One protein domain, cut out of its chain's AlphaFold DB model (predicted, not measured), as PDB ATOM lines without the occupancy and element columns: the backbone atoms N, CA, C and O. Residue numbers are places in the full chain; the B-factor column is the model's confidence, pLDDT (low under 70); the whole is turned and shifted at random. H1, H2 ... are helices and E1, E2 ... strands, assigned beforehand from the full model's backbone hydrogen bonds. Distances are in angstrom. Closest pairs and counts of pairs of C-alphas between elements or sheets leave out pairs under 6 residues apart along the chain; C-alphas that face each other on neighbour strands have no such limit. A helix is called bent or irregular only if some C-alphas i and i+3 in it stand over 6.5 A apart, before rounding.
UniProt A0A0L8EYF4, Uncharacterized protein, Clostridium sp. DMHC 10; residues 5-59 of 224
ATOM      1  N   CYS A   5     198.980 165.394 127.285       93.19
ATOM      2  CA  CYS A   5     200.059 166.073 126.606       93.19
ATOM      3  C   CYS A   5     199.561 167.302 125.861       93.19
ATOM      4  O   CYS A   5     198.410 167.376 125.433       93.19
ATOM      5  N   VAL A   6     200.473 168.251 125.691       95.00
ATOM      6  CA  VAL A   6     200.317 169.353 124.746       95.00
ATOM      7  C   VAL A   6     201.523 169.319 123.831       95.00
ATOM      8  O   VAL A   6     202.660 169.190 124.292       95.00
ATOM      9  N   CYS A   7     201.274 169.406 122.531       95.31
ATOM     10  CA  CYS A   7     202.317 169.400 121.524       95.31
ATOM     11  C   CYS A   7     202.313 170.706 120.734       95.31
ATOM     12  O   CYS A   7     201.258 171.264 120.428       95.31
ATOM     13  N   LYS A   8     203.509 171.181 120.387       95.12
ATOM     14  CA  LYS A   8     203.701 172.240 119.403       95.12
ATOM     15  C   LYS A   8     204.399 171.644 118.196       95.12
ATOM     16  O   LYS A   8     205.490 171.088 118.315       95.12
ATOM     17  N   ILE A   9     203.751 171.770 117.045       93.12
ATOM     18  CA  ILE A   9     204.261 171.289 115.766       93.12
ATOM     19  C   ILE A   9     204.582 172.499 114.894       93.12
ATOM     20  O   ILE A   9     203.747 173.388 114.722       93.12
ATOM     21  N   LYS A  10     205.786 172.526 114.323       91.12
ATOM     22  CA  LYS A  10     206.238 173.579 113.411       91.12
ATOM     23  C   LYS A  10     206.733 172.973 112.110       91.12
ATOM     24  O   LYS A  10     207.580 172.084 112.109       91.12
ATOM     25  N   TYR A  11     206.220 173.475 110.992       88.75
ATOM     26  CA  TYR A  11     206.729 173.112 109.676       88.75
ATOM     27  C   TYR A  11     208.130 173.698 109.474       88.75
ATOM     28  O   TYR A  11     208.335 174.902 109.639       88.75
ATOM     29  N   LYS A  12     209.091 172.846 109.114       87.31
ATOM     30  CA  LYS A  12     210.499 173.208 108.900       87.31
ATOM     31  C   LYS A  12     210.852 173.390 107.424       87.31
ATOM     32  O   LYS A  12     211.944 173.852 107.114       87.31
ATOM     33  N   GLY A  13     209.930 173.085 106.509       86.00
ATOM     34  CA  GLY A  13     210.186 173.210 105.079       86.00
ATOM     35  C   GLY A  13     210.914 171.992 104.521       86.00
ATOM     36  O   GLY A  13     210.419 170.864 104.617       86.00
ATOM     37  N   LYS A  14     212.059 172.241 103.882       83.06
ATOM     38  CA  LYS A  14     212.875 171.213 103.231       83.06
ATOM     39  C   LYS A  14     213.910 170.632 104.192       83.06
ATOM     40  O   LYS A  14     214.483 171.376 104.980       83.06
ATOM     41  N   ASP A  15     214.165 169.332 104.093       78.31
ATOM     42  CA  ASP A  15     215.327 168.703 104.737       78.31
ATOM     43  C   ASP A  15     216.620 168.929 103.932       78.31
ATOM     44  O   ASP A  15     216.625 169.583 102.883       78.31
ATOM     45  N   TYR A  16     217.719 168.338 104.412       75.00
ATOM     46  CA  TYR A  16     219.033 168.352 103.765       75.00
ATOM     47  C   TYR A  16     219.038 167.735 102.353       75.00
ATOM     48  O   TYR A  16     219.960 167.992 101.582       75.00
ATOM     49  N   SER A  17     218.020 166.944 101.992       82.50
ATOM     50  CA  SER A  17     217.845 166.356 100.657       82.50
ATOM     51  C   SER A  17     216.946 167.197  99.739       82.50
ATOM     52  O   SER A  17     216.742 166.856  98.575       82.50
ATOM     53  N   GLY A  18     216.398 168.308 100.242       83.00
ATOM     54  CA  GLY A  18     215.476 169.174  99.513       83.00
ATOM     55  C   GLY A  18     214.022 168.692  99.518       83.00
ATOM     56  O   GLY A  18     213.185 169.318  98.853       83.00
ATOM     57  N   ARG A  19     213.690 167.622 100.254       85.56
ATOM     58  CA  ARG A  19     212.325 167.084 100.341       85.56
ATOM     59  C   ARG A  19     211.493 167.916 101.305       85.56
ATOM     60  O   ARG A  19     211.935 168.239 102.401       85.56
ATOM     61  N   PHE A  20     210.279 168.260 100.886       87.00
ATOM     62  CA  PHE A  20     209.291 168.930 101.731       87.00
ATOM     63  C   PHE A  20     208.598 167.949 102.683       87.00
ATOM     64  O   PHE A  20     208.654 166.736 102.490       87.00
ATOM     65  N   GLY A  21     207.882 168.498 103.666       80.69
ATOM     66  CA  GLY A  21     207.087 167.716 104.619       80.69
ATOM     67  C   GLY A  21     207.774 167.483 105.963       80.69
ATOM     68  O   GLY A  21     207.338 166.623 106.720       80.69
ATOM     69  N   ASN A  22     208.829 168.240 106.274       86.56
ATOM     70  CA  ASN A  22     209.538 168.108 107.540       86.56
ATOM     71  C   ASN A  22     208.891 168.958 108.629       86.56
ATOM     72  O   ASN A  22     208.627 170.149 108.434       86.56
ATOM     73  N   TYR A  23     208.677 168.352 109.792       89.81
ATOM     74  CA  TYR A  23     208.075 168.992 110.952       89.81
ATOM     75  C   TYR A  23     208.939 168.764 112.185       89.81
ATOM     76  O   TYR A  23     209.465 167.675 112.398       89.81
ATOM     77  N   PHE A  24     209.041 169.797 113.012       91.50
ATOM     78  CA  PHE A  24     209.557 169.691 114.365       91.50
ATOM     79  C   PHE A  24     208.376 169.596 115.331       91.50
ATOM     80  O   PHE A  24     207.433 170.381 115.221       91.50
ATOM     81  N   CYS A  25     208.417 168.640 116.256       93.25
ATOM     82  CA  CYS A  25     207.388 168.456 117.271       93.25
ATOM     83  C   CYS A  25     208.033 168.463 118.654       93.25
ATOM     84  O   CYS A  25     208.952 167.688 118.917       93.25
ATOM     85  N   HIS A  26     207.525 169.313 119.540       95.19
ATOM     86  CA  HIS A  26     207.916 169.330 120.941       95.19
ATOM     87  C   HIS A  26     206.691 169.083 121.811       95.19
ATOM     88  O   HIS A  26     205.672 169.763 121.678       95.19
ATOM     89  N   VAL A  27     206.790 168.079 122.682       95.00
ATOM     90  CA  VAL A  27     205.670 167.562 123.465       95.00
ATOM     91  C   VAL A  27     205.974 167.707 124.945       95.00
ATOM     92  O   VAL A  27     206.998 167.223 125.425       95.00
ATOM     93  N   LEU A  28     205.053 168.330 125.669       94.25
ATOM     94  CA  LEU A  28     205.023 168.310 127.123       94.25
ATOM     95  C   LEU A  28     204.058 167.222 127.582       94.25
ATOM     96  O   LEU A  28     202.955 167.111 127.046       94.25
ATOM     97  N   ILE A  29     204.474 166.420 128.561       93.19
ATOM     98  CA  ILE A  29     203.716 165.270 129.064       93.19
ATOM     99  C   ILE A  29     203.525 165.430 130.572       93.19
ATOM    100  O   ILE A  29     204.495 165.611 131.304       93.19
ATOM    101  N   TRP A  30     202.281 165.310 131.034       90.75
ATOM    102  CA  TRP A  30     201.922 165.331 132.451       90.75
ATOM    103  C   TRP A  30     201.599 163.924 132.947       90.75
ATOM    104  O   TRP A  30     200.631 163.297 132.508       90.75
ATOM    105  N   ASP A  31     202.387 163.442 133.910       83.50
ATOM    106  CA  ASP A  31     202.233 162.097 134.478       83.50
ATOM    107  C   ASP A  31     200.934 161.916 135.271       83.50
ATOM    108  O   ASP A  31     200.360 160.828 135.263       83.50
ATOM    109  N   LYS A  32     200.445 162.982 135.920       78.00
ATOM    110  CA  LYS A  32     199.201 162.970 136.709       78.00
ATOM    111  C   LYS A  32     197.932 163.192 135.876       78.00
ATOM    112  O   LYS A  32     196.854 163.281 136.446       78.00
ATOM    113  N   GLY A  33     198.041 163.267 134.548       70.88
ATOM    114  CA  GLY A  33     196.896 163.319 133.634       70.88
ATOM    115  C   GLY A  33     196.140 164.653 133.574       70.88
ATOM    116  O   GLY A  33     195.561 164.943 132.537       70.88
ATOM    117  N   GLU A  34     196.177 165.501 134.598       78.56
ATOM    118  CA  GLU A  34     195.490 166.802 134.579       78.56
ATOM    119  C   GLU A  34     196.474 167.961 134.711       78.56
ATOM    120  O   GLU A  34     197.409 167.926 135.519       78.56
ATOM    121  N   LEU A  35     196.279 168.988 133.881       88.81
ATOM    122  CA  LEU A  35     197.067 170.208 133.937       88.81
ATOM    123  C   LEU A  35     196.432 171.162 134.963       88.81
ATOM    124  O   LEU A  35     195.211 171.324 134.964       88.81
ATOM    125  N   PRO A  36     197.230 171.863 135.791       87.75
ATOM    126  CA  PRO A  36     196.732 172.818 136.791       87.75
ATOM    127  C   PRO A  36     196.326 174.174 136.174       87.75
ATOM    128  O   PRO A  36     196.405 175.216 136.827       87.75
ATOM    129  N   PHE A  37     196.030 174.179 134.878       92.06
ATOM    130  CA  PHE A  37     195.710 175.329 134.041       92.06
ATOM    131  C   PHE A  37     195.050 174.821 132.745       92.06
ATOM    132  O   PHE A  37     195.088 173.620 132.455       92.06
ATOM    133  N   TYR A  38     194.456 175.707 131.950       94.56
ATOM    134  CA  TYR A  38     193.822 175.331 130.686       94.56
ATOM    135  C   TYR A  38     194.894 175.000 129.635       94.56
ATOM    136  O   TYR A  38     195.769 175.831 129.385       94.56
ATOM    137  N   PRO A  39     194.834 173.853 128.931       95.56
ATOM    138  CA  PRO A  39     195.906 173.462 128.008       95.56
ATOM    139  C   PRO A  39     196.204 174.476 126.889       95.56
ATOM    140  O   PRO A  39     197.326 174.542 126.398       95.56
ATOM    141  N   ILE A  40     195.224 175.286 126.483       97.12
ATOM    142  CA  ILE A  40     195.402 176.334 125.467       97.12
ATOM    143  C   ILE A  40     196.171 177.561 125.982       97.12
ATOM    144  O   ILE A  40     196.746 178.290 125.176       97.12
ATOM    145  N   GLU A  41     196.251 177.784 127.300       97.06
ATOM    146  CA  GLU A  41     196.958 178.941 127.868       97.06
ATOM    147  C   GLU A  41     198.434 178.960 127.468       97.06
ATOM    148  O   GLU A  41     198.973 180.023 127.174       97.06
ATOM    149  N   ILE A  42     199.075 177.793 127.353       96.31
ATOM    150  CA  ILE A  42     200.498 177.681 126.998       96.31
ATOM    151  C   ILE A  42     200.791 177.871 125.503       96.31
ATOM    152  O   ILE A  42     201.938 177.700 125.093       96.31
ATOM    153  N   TYR A  43     199.803 178.235 124.681       96.31
ATOM    154  CA  TYR A  43     199.956 178.371 123.228       96.31
ATOM    155  C   TYR A  43     201.138 179.273 122.814       96.31
ATOM    156  O   TYR A  43     201.889 178.922 121.902       96.31
ATOM    157  N   ASN A  44     201.345 180.395 123.514       95.25
ATOM    158  CA  ASN A  44     202.457 181.325 123.261       95.25
ATOM    159  C   ASN A  44     203.688 181.070 124.152       95.25
ATOM    160  O   ASN A  44     204.662 181.817 124.082       95.25
ATOM    161  N   SER A  45     203.671 180.027 124.987       95.25
ATOM    162  CA  SER A  45     204.735 179.780 125.957       95.25
ATOM    163  C   SER A  45     206.065 179.437 125.284       95.25
ATOM    164  O   SER A  45     206.152 178.562 124.417       95.25
ATOM    165  N   LYS A  46     207.137 180.069 125.770       94.00
ATOM    166  CA  LYS A  46     208.529 179.813 125.358       94.00
ATOM    167  C   LYS A  46     209.077 178.466 125.833       94.00
ATOM    168  O   LYS A  46     210.196 178.108 125.479       94.00
ATOM    169  N   VAL A  47     208.302 177.703 126.610       94.56
ATOM    170  CA  VAL A  47     208.652 176.322 126.973       94.56
ATOM    171  C   VAL A  47     208.808 175.441 125.729       94.56
ATOM    172  O   VAL A  47     209.626 174.521 125.706       94.56
ATOM    173  N   PHE A  48     208.056 175.740 124.666       95.06
ATOM    174  CA  PHE A  48     208.153 175.008 123.420       95.06
ATOM    175  C   PHE A  48     209.290 175.539 122.549       95.06
ATOM    176  O   PHE A  48     209.225 176.636 122.003       95.06
ATOM    177  N   LYS A  49     210.297 174.694 122.344       92.69
ATOM    178  CA  LYS A  49     211.201 174.766 121.198       92.69
ATOM    179  C   LYS A  49     210.456 174.697 119.863       92.69
ATOM    180  O   LYS A  49     209.437 174.021 119.732       92.69
ATOM    181  N   ASP A  50     211.049 175.347 118.874       91.19
ATOM    182  CA  ASP A  50     210.590 175.387 117.484       91.19
ATOM    183  C   ASP A  50     211.536 174.640 116.526       91.19
ATOM    184  O   ASP A  50     211.198 174.408 115.364       91.19
ATOM    185  N   GLU A  51     212.728 174.303 117.010       89.75
ATOM    186  CA  GLU A  51     213.790 173.585 116.315       89.75
ATOM    187  C   GLU A  51     214.815 173.061 117.330       89.75
ATOM    188  O   GLU A  51     214.780 173.432 118.508       89.75
ATOM    189  N   LEU A  52     215.712 172.197 116.862       87.88
ATOM    190  CA  LEU A  52     216.907 171.799 117.598       87.88
ATOM    191  C   LEU A  52     217.985 172.882 117.448       87.88
ATOM    192  O   LEU A  52     218.043 173.564 116.423       87.88
ATOM    193  N   THR A  53     218.849 173.047 118.451       88.75
ATOM    194  CA  THR A  53     220.064 173.862 118.263       88.75
ATOM    195  C   THR A  53     221.076 173.113 117.394       88.75
ATOM    196  O   THR A  53     221.003 171.893 117.260       88.75
ATOM    197  N   LYS A  54     222.075 173.811 116.834       87.44
ATOM    198  CA  LYS A  54     223.137 173.157 116.046       87.44
ATOM    199  C   LYS A  54     223.880 172.097 116.856       87.44
ATOM    200  O   LYS A  54     224.268 171.071 116.313       87.44
ATOM    201  N   GLU A  55     224.087 172.341 118.143       89.31
ATOM    202  CA  GLU A  55     224.719 171.385 119.048       89.31
ATOM    203  C   GLU A  55     223.838 170.148 119.252       89.31
ATOM    204  O   GLU A  55     224.359 169.041 119.307       89.31
ATOM    205  N   GLU A  56     222.514 170.320 119.331       89.31
ATOM    206  CA  GLU A  56     221.555 169.215 119.460       89.31
ATOM    207  C   GLU A  56     221.427 168.403 118.164       89.31
ATOM    208  O   GLU A  56     221.338 167.179 118.224       89.31
ATOM    209  N   GLU A  57     221.459 169.059 117.000       87.00
ATOM    210  CA  GLU A  57     221.428 168.396 115.686       87.00
ATOM    211  C   GLU A  57     222.695 167.580 115.404       87.00
ATOM    212  O   GLU A  57     222.617 166.531 114.769       87.00
ATOM    213  N   ASN A  58     223.855 168.049 115.876       88.44
ATOM    214  CA  ASN A  58     225.156 167.407 115.653       88.44
ATOM    215  C   ASN A  58     225.629 166.566 116.852       88.44
ATOM    216  O   ASN A  58     226.798 166.187 116.907       88.44
ATOM    217  N   ALA A  59     224.766 166.306 117.837       89.38
ATOM    218  CA  ALA A  59     225.142 165.534 119.013       89.38
ATOM    219  C   ALA A  59     225.377 164.055 118.661       89.38
ATOM    220  O   ALA A  59     224.510 163.405 118.080       89.38
TER     221      ALA A  59
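What this domain is: This is residues 5 to 59 of the 224 residues of an uncharacterized protein of Clostridium sp. DMHC 10 (UniProt A0A0L8EYF4). A long, two-stranded hairpin, E1 and E2, makes the body; after it the backbone folds back past the short helix H1 and along the hairpin, and residues 53 to 59, with H2, stick out. The printed part has 55 residues: two antiparallel strands, then two helices, class mixed, with 26 residues in named elements, under half. It is loose, with a radius of gyration of the C-alphas of 14.0 A, and elongated, 42 by 23 by 18 A.

How they stand to each other: E1, residues 5 to 13, and E2, residues 22 to 30, form a hairpin at 167 degrees; N 8 and O 26 are within hydrogen-bond range at 2.9 A. H1, residues 41 to 44, is near E1. H2, residues 54 to 57, is apart from E1, E2 and H1. Both helices are too short for an O i to N i+4 pair; their single O i to N i+3 pairs are not within range.

Where its parts are: E1 begins at C-alpha 5 (200.059, 166.073, 126.606) and measures 24.8 A; E2 measures 26.2 A. H1 is irregular, 7.6 A; H2, 5.1 A, ends at C-alpha 57 (221.428, 168.396, 115.686).

The domain as a whole: The farthest C-alphas, of Ser 17 and Pro 36, are 42.3 A apart. The printed part has no cut; its three links are short, and no printed residue is under pLDDT 70.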